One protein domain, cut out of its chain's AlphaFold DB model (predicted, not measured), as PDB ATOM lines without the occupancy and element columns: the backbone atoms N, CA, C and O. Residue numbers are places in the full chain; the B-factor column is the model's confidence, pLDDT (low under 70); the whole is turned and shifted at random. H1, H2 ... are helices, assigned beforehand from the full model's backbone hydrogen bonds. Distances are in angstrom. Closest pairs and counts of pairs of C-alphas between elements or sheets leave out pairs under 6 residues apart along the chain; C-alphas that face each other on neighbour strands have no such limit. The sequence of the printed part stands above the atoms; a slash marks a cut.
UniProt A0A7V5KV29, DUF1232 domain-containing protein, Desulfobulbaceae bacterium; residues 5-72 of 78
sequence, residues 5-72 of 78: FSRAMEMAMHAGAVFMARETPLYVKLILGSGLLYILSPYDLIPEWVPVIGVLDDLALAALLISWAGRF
ATOM      1  N   PHE A   5       1.381 -14.238 -19.883       86.06
ATOM      2  CA  PHE A   5       2.105 -15.478 -20.129       86.06
ATOM      3  C   PHE A   5       3.581 -15.413 -19.704       86.06
ATOM      4  O   PHE A   5       4.085 -16.341 -19.078       86.06
ATOM      5  N   SER A   6       4.272 -14.307 -19.994       88.81
ATOM      6  CA  SER A   6       5.689 -14.139 -19.643       88.81
ATOM      7  C   SER A   6       5.892 -14.122 -18.129       88.81
ATOM      8  O   SER A   6       6.818 -14.752 -17.628       88.81
ATOM      9  N   ARG A   7       4.970 -13.483 -17.396       87.56
ATOM     10  CA  ARG A   7       4.975 -13.470 -15.926       87.56
ATOM     11  C   ARG A   7       4.732 -14.857 -15.341       87.56
ATOM     12  O   ARG A   7       5.437 -15.268 -14.427       87.56
ATOM     13  N   ALA A   8       3.770 -15.600 -15.891       88.19
ATOM     14  CA  ALA A   8       3.507 -16.970 -15.458       88.19
ATOM     15  C   ALA A   8       4.736 -17.876 -15.659       88.19
ATOM     16  O   ALA A   8       5.077 -18.661 -14.776       88.19
ATOM     17  N   MET A   9       5.435 -17.725 -16.788       89.25
ATOM     18  CA  MET A   9       6.661 -18.473 -17.068       89.25
ATOM     19  C   MET A   9       7.794 -18.108 -16.101       89.25
ATOM     20  O   MET A   9       8.469 -18.992 -15.580       89.25
ATOM     21  N   GLU A  10       7.983 -16.820 -15.815       92.25
ATOM     22  CA  GLU A  10       8.984 -16.346 -14.856       92.25
ATOM     23  C   GLU A  10       8.742 -16.911 -13.451       92.25
ATOM     24  O   GLU A  10       9.659 -17.463 -12.838       92.25
ATOM     25  N   MET A  11       7.490 -16.882 -12.989       90.06
ATOM     26  CA  MET A  11       7.085 -17.469 -11.710       90.06
ATOM     27  C   MET A  11       7.345 -18.978 -11.661       90.06
ATOM     28  O   MET A  11       7.854 -19.476 -10.655       90.06
ATOM     29  N   ALA A  12       7.047 -19.708 -12.740       89.56
ATOM     30  CA  ALA A  12       7.299 -21.146 -12.823       89.56
ATOM     31  C   ALA A  12       8.802 -21.471 -12.780       89.56
ATOM     32  O   ALA A  12       9.223 -22.366 -12.046       89.56
ATOM     33  N   MET A  13       9.626 -20.713 -13.509       92.38
ATOM     34  CA  MET A  13      11.083 -20.871 -13.486       92.38
ATOM     35  C   MET A  13      11.669 -20.554 -12.108       92.38
ATOM     36  O   MET A  13      12.522 -21.293 -11.619       92.38
ATOM     37  N   HIS A  14      11.193 -19.490 -11.455       93.25
ATOM     38  CA  HIS A  14      11.607 -19.138 -10.096       93.25
ATOM     39  C   HIS A  14      11.211 -20.221  -9.087       93.25
ATOM     40  O   HIS A  14      12.040 -20.631  -8.278       93.25
ATOM     41  N   ALA A  15       9.985 -20.743  -9.168       91.06
ATOM     42  CA  ALA A  15       9.539 -21.847  -8.322       91.06
ATOM     43  C   ALA A  15      10.399 -23.108  -8.525       91.06
ATOM     44  O   ALA A  15      10.791 -23.746  -7.549       91.06
ATOM     45  N   GLY A  16      10.761 -23.427  -9.772       91.25
ATOM     46  CA  GLY A  16      11.676 -24.525 -10.092       91.25
ATOM     47  C   GLY A  16      13.084 -24.319  -9.527       91.25
ATOM     48  O   GLY A  16      13.659 -25.243  -8.948       91.25
ATOM     49  N   ALA A  17      13.623 -23.101  -9.620       92.81
ATOM     50  CA  ALA A  17      14.924 -22.757  -9.051       92.81
ATOM     51  C   ALA A  17      14.929 -22.882  -7.518       92.81
ATOM     52  O   ALA A  17      15.837 -23.491  -6.952       92.81
ATOM     53  N   VAL A  18      13.881 -22.388  -6.848       92.69
ATOM     54  CA  VAL A  18      13.699 -22.528  -5.392       92.69
ATOM     55  C   VAL A  18      13.563 -23.996  -4.994       92.69
ATOM     56  O   VAL A  18      14.163 -24.420  -4.008       92.69
ATOM     57  N   PHE A  19      12.820 -24.799  -5.756       92.88
ATOM     58  CA  PHE A  19      12.670 -26.226  -5.479       92.88
ATOM     59  C   PHE A  19      14.005 -26.987  -5.586       92.88
ATOM     60  O   PHE A  19      14.304 -27.830  -4.735       92.88
ATOM     61  N   MET A  20      14.826 -26.664  -6.592       92.44
ATOM     62  CA  MET A  20      16.113 -27.327  -6.840       92.44
ATOM     63  C   MET A  20      17.240 -26.842  -5.911       92.44
ATOM     64  O   MET A  20      18.191 -27.585  -5.659       92.44
ATOM     65  N   ALA A  21      17.145 -25.622  -5.373       94.62
ATOM     66  CA  ALA A  21      18.156 -25.075  -4.476       94.62
ATOM     67  C   ALA A  21      18.352 -25.956  -3.228       94.62
ATOM     68  O   ALA A  21      17.407 -26.480  -2.619       94.62
ATOM     69  N   ARG A  22      19.618 -26.167  -2.846       89.88
ATOM     70  CA  ARG A  22      19.976 -27.058  -1.730       89.88
ATOM     71  C   ARG A  22      19.669 -26.408  -0.385       89.88
ATOM     72  O   ARG A  22      19.293 -27.126   0.535       89.88
ATOM     73  N   GLU A  23      19.766 -25.083  -0.302       94.81
ATOM     74  CA  GLU A  23      19.482 -24.295   0.901       94.81
ATOM     75  C   GLU A  23      17.985 -24.203   1.219       94.81
ATOM     76  O   GLU A  23      17.612 -23.830   2.331       94.81
ATOM     77  N   THR A  24      17.112 -24.552   0.270       93.00
ATOM     78  CA  THR A  24      15.664 -24.479   0.464       93.00
ATOM     79  C   THR A  24      15.211 -25.488   1.526       93.00
ATOM     80  O   THR A  24      15.417 -26.697   1.348       93.00
ATOM     81  N   PRO A  25      14.543 -25.030   2.603       95.44
ATOM     82  CA  PRO A  25      14.018 -25.902   3.646       95.44
ATOM     83  C   PRO A  25      13.067 -26.971   3.102       95.44
ATOM     84  O   PRO A  25      12.295 -26.729   2.172       95.44
ATOM     85  N   LEU A  26      13.063 -28.148   3.733       92.94
ATOM     86  CA  LEU A  26      12.271 -29.296   3.279       92.94
ATOM     87  C   LEU A  26      10.770 -28.982   3.168       92.94
ATOM     88  O   LEU A  26      10.147 -29.368   2.186       92.94
ATOM     89  N   TYR A  27      10.199 -28.240   4.122       91.38
ATOM     90  CA  TYR A  27       8.773 -27.890   4.098       91.38
ATOM     91  C   TYR A  27       8.390 -27.057   2.862       91.38
ATOM     92  O   TYR A  27       7.315 -27.252   2.306       91.38
ATOM     93  N   VAL A  28       9.283 -26.183   2.380       93.19
ATOM     94  CA  VAL A  28       9.054 -25.383   1.165       93.19
ATOM     95  C   VAL A  28       9.028 -26.286  -0.065       93.19
ATOM     96  O   VAL A  28       8.149 -26.150  -0.913       93.19
ATOM     97  N   LYS A  29       9.947 -27.257  -0.140       91.38
ATOM     98  CA  LYS A  29       9.964 -28.255  -1.220       91.38
ATOM     99  C   LYS A  29       8.704 -29.112  -1.206       91.38
ATOM    100  O   LYS A  29       8.135 -29.345  -2.264       91.38
ATOM    101  N   LEU A  30       8.243 -29.537  -0.028       90.94
ATOM    102  CA  LEU A  30       7.011 -30.316   0.103       90.94
ATOM    103  C   LEU A  30       5.790 -29.540  -0.405       90.94
ATOM    104  O   LEU A  30       5.014 -30.101  -1.167       90.94
ATOM    105  N   ILE A  31       5.660 -28.256  -0.057       90.25
ATOM    106  CA  ILE A  31       4.546 -27.402  -0.506       90.25
ATOM    107  C   ILE A  31       4.585 -27.176  -2.025       90.25
ATOM    108  O   ILE A  31       3.566 -27.305  -2.706       90.25
ATOM    109  N   LEU A  32       5.759 -26.853  -2.579       91.56
ATOM    110  CA  LEU A  32       5.918 -26.682  -4.027       91.56
ATOM    111  C   LEU A  32       5.655 -27.996  -4.776       91.56
ATOM    112  O   LEU A  32       4.976 -28.000  -5.802       91.56
ATOM    113  N   GLY A  33       6.138 -29.116  -4.234       89.00
ATOM    114  CA  GLY A  33       5.903 -30.454  -4.766       89.00
ATOM    115  C   GLY A  33       4.429 -30.852  -4.726       89.00
ATOM    116  O   GLY A  33       3.919 -31.346  -5.725       89.00
ATOM    117  N   SER A  34       3.711 -30.586  -3.629       83.69
ATOM    118  CA  SER A  34       2.274 -30.869  -3.534       83.69
ATOM    119  C   SER A  34       1.453 -30.002  -4.484       83.69
ATOM    120  O   SER A  34       0.514 -30.495  -5.101       83.69
ATOM    121  N   GLY A  35       1.825 -28.729  -4.656       84.69
ATOM    122  CA  GLY A  35       1.202 -27.853  -5.649       84.69
ATOM    123  C   GLY A  35       1.408 -28.360  -7.079       84.69
ATOM    124  O   GLY A  35       0.468 -28.379  -7.869       84.69
ATOM    125  N   LEU A  36       2.614 -28.841  -7.402       84.94
ATOM    126  CA  LEU A  36       2.894 -29.454  -8.700       84.94
ATOM    127  C   LEU A  36       2.112 -30.759  -8.897       84.94
ATOM    128  O   LEU A  36       1.531 -30.959  -9.959       84.94
ATOM    129  N   LEU A  37       2.056 -31.622  -7.877       81.75
ATOM    130  CA  LEU A  37       1.261 -32.852  -7.900       81.75
ATOM    131  C   LEU A  37      -0.223 -32.560  -8.133       81.75
ATOM    132  O   LEU A  37      -0.839 -33.253  -8.929       81.75
ATOM    133  N   TYR A  38      -0.767 -31.507  -7.519       72.62
ATOM    134  CA  TYR A  38      -2.147 -31.066  -7.739       72.62
ATOM    135  C   TYR A  38      -2.403 -30.605  -9.183       72.62
ATOM    136  O   TYR A  38      -3.437 -30.917  -9.765       72.62
ATOM    137  N   ILE A  39      -1.455 -29.878  -9.786       78.25
ATOM    138  CA  ILE A  39      -1.570 -29.421 -11.181       78.25
ATOM    139  C   ILE A  39      -1.453 -30.599 -12.159       78.25
ATOM    140  O   ILE A  39      -2.182 -30.651 -13.148       78.25
ATOM    141  N   LEU A  40      -0.523 -31.525 -11.907       75.56
ATOM    142  CA  LEU A  40      -0.255 -32.672 -12.780       75.56
ATOM    143  C   LEU A  40      -1.277 -33.801 -12.615       75.56
ATOM    144  O   LEU A  40      -1.535 -34.534 -13.567       75.56
ATOM    145  N   SER A  41      -1.851 -33.942 -11.424       68.19
ATOM    146  CA  SER A  41      -2.892 -34.906 -11.103       68.19
ATOM    147  C   SER A  41      -4.042 -34.182 -10.401       68.19
ATOM    148  O   SER A  41      -4.008 -34.014  -9.180       68.19
ATOM    149  N   PRO A  42      -5.110 -33.810 -11.127       58.41
ATOM    150  CA  PRO A  42      -6.328 -33.286 -10.511       58.41
ATOM    151  C   PRO A  42      -7.076 -34.336  -9.660       58.41
ATOM    152  O   PRO A  42      -8.198 -34.071  -9.241       58.41
ATOM    153  N   TYR A  43      -6.496 -35.523  -9.432       59.47
ATOM    154  CA  TYR A  43      -7.206 -36.708  -8.959       59.47
ATOM    155  C   TYR A  43      -6.694 -37.344  -7.661       59.47
ATOM    156  O   TYR A  43      -7.391 -38.218  -7.164       59.47
ATOM    157  N   ASP A  44      -5.522 -36.995  -7.103       61.22
ATOM    158  CA  ASP A  44      -4.979 -37.868  -6.038       61.22
ATOM    159  C   ASP A  44      -4.016 -37.200  -5.032       61.22
ATOM    160  O   ASP A  44      -2.812 -37.450  -5.006       61.22
ATOM    161  N   LEU A  45      -4.556 -36.341  -4.161       53.53
ATOM    162  CA  LEU A  45      -3.918 -36.003  -2.869       53.53
ATOM    163  C   LEU A  45      -4.746 -36.468  -1.661       53.53
ATOM    164  O   LEU A  45      -4.206 -36.616  -0.567       53.53
ATOM    165  N   ILE A  46      -6.035 -36.743  -1.866       56.31
ATOM    166  CA  ILE A  46      -6.876 -37.489  -0.938       56.31
ATOM    167  C   ILE A  46      -7.331 -38.702  -1.725       56.31
ATOM    168  O   ILE A  46      -8.171 -38.566  -2.613       56.31
ATOM    169  N   PRO A  47      -6.764 -39.870  -1.442       53.88
ATOM    170  CA  PRO A  47      -7.228 -41.043  -2.113       53.88
ATOM    171  C   PRO A  47      -8.654 -41.365  -1.674       53.88
ATOM    172  O   PRO A  47      -8.921 -41.594  -0.493       53.88
ATOM    173  N   GLU A  48      -9.571 -41.446  -2.634       54.91
ATOM    174  CA  GLU A  48     -10.971 -41.842  -2.410       54.91
ATOM    175  C   GLU A  48     -11.103 -43.299  -1.895       54.91
ATOM    176  O   GLU A  48     -12.192 -43.771  -1.584       54.91
ATOM    177  N   TRP A  49      -9.988 -44.030  -1.749       54.81
ATOM    178  CA  TRP A  49      -9.913 -45.376  -1.171       54.81
ATOM    179  C   TRP A  49      -9.716 -45.410   0.350       54.81
ATOM    180  O   TRP A  49      -9.374 -46.463   0.889       54.81
ATOM    181  N   VAL A  50      -9.988 -44.315   1.071       60.12
ATOM    182  CA  VAL A  50     -10.259 -44.361   2.520       60.12
ATOM    183  C   VAL A  50     -11.781 -44.403   2.743       60.12
ATOM    184  O   VAL A  50     -12.368 -43.416   3.191       60.12
ATOM    185  N   PRO A  51     -12.462 -45.538   2.479       57.34
ATOM    186  CA  PRO A  51     -13.909 -45.658   2.665       57.34
ATOM    187  C   PRO A  51     -14.333 -45.442   4.125       57.34
ATOM    188  O   PRO A  51     -15.496 -45.183   4.405       57.34
ATOM    189  N   VAL A  52     -13.391 -45.521   5.070       62.66
ATOM    190  CA  VAL A  52     -13.658 -45.444   6.508       62.66
ATOM    191  C   VAL A  52     -14.075 -44.042   6.959       62.66
ATOM    192  O   VAL A  52     -14.881 -43.945   7.872       62.66
ATOM    193  N   ILE A  53     -13.580 -42.958   6.346       64.12
ATOM    194  CA  ILE A  53     -13.887 -41.595   6.825       64.12
ATOM    195  C   ILE A  53     -15.222 -41.091   6.264       64.12
ATOM    196  O   ILE A  53     -16.029 -40.572   7.030       64.12
ATOM    197  N   GLY A  54     -15.489 -41.302   4.969       63.50
ATOM    198  CA  GLY A  54     -16.756 -40.888   4.350       63.50
ATOM    199  C   GLY A  54     -17.967 -41.632   4.925       63.50
ATOM    200  O   GLY A  54     -18.950 -41.015   5.313       63.50
ATOM    201  N   VAL A  55     -17.858 -42.957   5.087       75.56
ATOM    202  CA  VAL A  55     -18.955 -43.775   5.634       75.56
ATOM    203  C   VAL A  55     -19.183 -43.502   7.123       75.56
ATOM    204  O   VAL A  55     -20.315 -43.575   7.599       75.56
ATOM    205  N   LEU A  56     -18.128 -43.191   7.883       81.56
ATOM    206  CA  LEU A  56     -18.261 -42.910   9.312       81.56
ATOM    207  C   LEU A  56     -19.032 -41.609   9.578       81.56
ATOM    208  O   LEU A  56     -19.829 -41.581  10.517       81.56
ATOM    209  N   ASP A  57     -18.835 -40.570   8.760       79.06
ATOM    210  CA  ASP A  57     -19.575 -39.306   8.883       79.06
ATOM    211  C   ASP A  57     -21.068 -39.494   8.567       79.06
ATOM    212  O   ASP A  57     -21.931 -39.119   9.365       79.06
ATOM    213  N   ASP A  58     -21.381 -40.207   7.481       83.88
ATOM    214  CA  ASP A  58     -22.760 -40.537   7.102       83.88
ATOM    215  C   ASP A  58     -23.480 -41.360   8.186       83.88
ATOM    216  O   ASP A  58     -24.640 -41.098   8.525       83.88
ATOM    217  N   LEU A  59     -22.793 -42.344   8.780       89.75
ATOM    218  CA  LEU A  59     -23.337 -43.162   9.867       89.75
ATOM    219  C   LEU A  59     -23.558 -42.351  11.148       89.75
ATOM    220  O   LEU A  59     -24.576 -42.538  11.824       89.75
ATOM    221  N   ALA A  60     -22.637 -41.446  11.484       90.06
ATOM    222  CA  ALA A  60     -22.778 -40.560  12.634       90.06
ATOM    223  C   ALA A  60     -23.972 -39.608  12.459       90.06
ATOM    224  O   ALA A  60     -24.784 -39.458  13.381       90.06
ATOM    225  N   LEU A  61     -24.131 -39.023  11.267       91.94
ATOM    226  CA  LEU A  61     -25.258 -38.155  10.935       91.94
ATOM    227  C   LEU A  61     -26.591 -38.913  10.979       91.94
ATOM    228  O   LEU A  61     -27.553 -38.437  11.587       91.94
ATOM    229  N   ALA A  62     -26.651 -40.116  10.400       93.19
ATOM    230  CA  ALA A  62     -27.846 -40.957  10.432       93.19
ATOM    231  C   ALA A  62     -28.257 -41.317  11.870       93.19
ATOM    232  O   ALA A  62     -29.427 -41.176  12.238       93.19
ATOM    233  N   ALA A  63     -27.301 -41.720  12.713       93.06
ATOM    234  CA  ALA A  63     -27.557 -42.037  14.117       93.06
ATOM    235  C   ALA A  63     -28.083 -40.820  14.897       93.06
ATOM    236  O   ALA A  63     -29.033 -40.940  15.679       93.06
ATOM    237  N   LEU A  64     -27.507 -39.637  14.656       95.19
ATOM    238  CA  LEU A  64     -27.946 -38.393  15.285       95.19
ATOM    239  C   LEU A  64     -29.378 -38.027  14.878       95.19
ATOM    240  O   LEU A  64     -30.196 -37.711  15.742       95.19
ATOM    241  N   LEU A  65     -29.695 -38.099  13.583       95.12
ATOM    242  CA  LEU A  65     -31.021 -37.768  13.058       95.12
ATOM    243  C   LEU A  65     -32.098 -38.723  13.574       95.12
ATOM    244  O   LEU A  65     -33.164 -38.266  13.979       95.12
ATOM    245  N   ILE A  66     -31.818 -40.028  13.624       94.06
ATOM    246  CA  ILE A  66     -32.744 -41.028  14.174       94.06
ATOM    247  C   ILE A  66     -32.980 -40.775  15.667       94.06
ATOM    248  O   ILE A  66     -34.125 -40.765  16.121       94.06
ATOM    249  N   SER A  67     -31.911 -40.523  16.428       92.62
ATOM    250  CA  SER A  67     -32.002 -40.205  17.858       92.62
ATOM    251  C   SER A  67     -32.809 -38.928  18.112       92.62
ATOM    252  O   SER A  67     -33.665 -38.888  18.998       92.62
ATOM    253  N   TRP A  68     -32.597 -37.891  17.298       94.00
ATOM    254  CA  TRP A  68     -33.365 -36.651  17.364       94.00
ATOM    255  C   TRP A  68     -34.837 -36.863  16.995       94.00
ATOM    256  O   TRP A  68     -35.716 -36.440  17.747       94.00
ATOM    257  N   ALA A  69     -35.119 -37.568  15.898       92.31
ATOM    258  CA  ALA A  69     -36.475 -37.871  15.448       92.31
ATOM    259  C   ALA A  69     -37.257 -38.702  16.483       92.31
ATOM    260  O   ALA A  69     -38.435 -38.444  16.721       92.31
ATOM    261  N   GLY A  70     -36.589 -39.638  17.164       87.06
ATOM    262  CA  GLY A  70     -37.180 -40.455  18.227       87.06
ATOM    263  C   GLY A  70     -37.657 -39.664  19.452       87.06
ATOM    264  O   GLY A  70     -38.453 -40.176  20.236       87.06
ATOM    265  N   ARG A  71     -37.227 -38.405  19.622       86.81
ATOM    266  CA  ARG A  71     -37.737 -37.527  20.692       86.81
ATOM    267  C   ARG A  71     -39.150 -37.012  20.416       86.81
ATOM    268  O   ARG A  71     -39.829 -36.583  21.351       86.81
ATOM    269  N   PHE A  72     -39.615 -37.060  19.171       89.38
ATOM    270  CA  PHE A  72     -40.953 -36.607  18.809       89.38
ATOM    271  C   PHE A  72     -41.952 -37.758  18.931       89.38
ATOM    272  O   PHE A  72     -41.907 -38.738  18.191       89.38
TER     273      PHE A  72
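This is residues 5 to 72 of the 78 residues of the protein "DUF1232 domain-containing protein" of Desulfobulbaceae bacterium (UniProt A0A7V5KV29). H1 and H2 make a V, a helical hairpin meeting near their link, and residues 46 to 72, with H3, stick out from it as a long free arm. The printed part has 68 residues, with three named helices in the order H1, H2, H3 and no named strand: all helix. It is extended, with a radius of gyration of the C-alphas of 21.6 A and spans of 64 by 28 by 21 A.

Begin at H1, residues 5 to 20; its residues 15 to 19 alone touch residues 28 to 32 of H2, residues 26 to 40. Their closest C-alphas, of Phe 19 and Lys 29, are 5.4 A apart. This hairpin runs opposite ways at a steep tilt of 45 degrees. H3, residues 51 to 69, is apart from both. In H1, H2 and H3 every O i to N i+4 pair is within hydrogen-bond range.

Find C-alpha 5 at (2.105, -15.478, -20.129); from there H1 runs 22.7 A. H2 runs 20.6 A from C-alpha 26 at (12.271, -29.296, 3.279). H3 runs 27.1 A to C-alpha 69 at (-36.475, -37.871, 15.448).

The C-alphas farthest apart, of Arg 22 and Phe 72, are 65.0 A apart. The printed part has no cut and no long link. Residues 41 to 54 have pLDDT under 70.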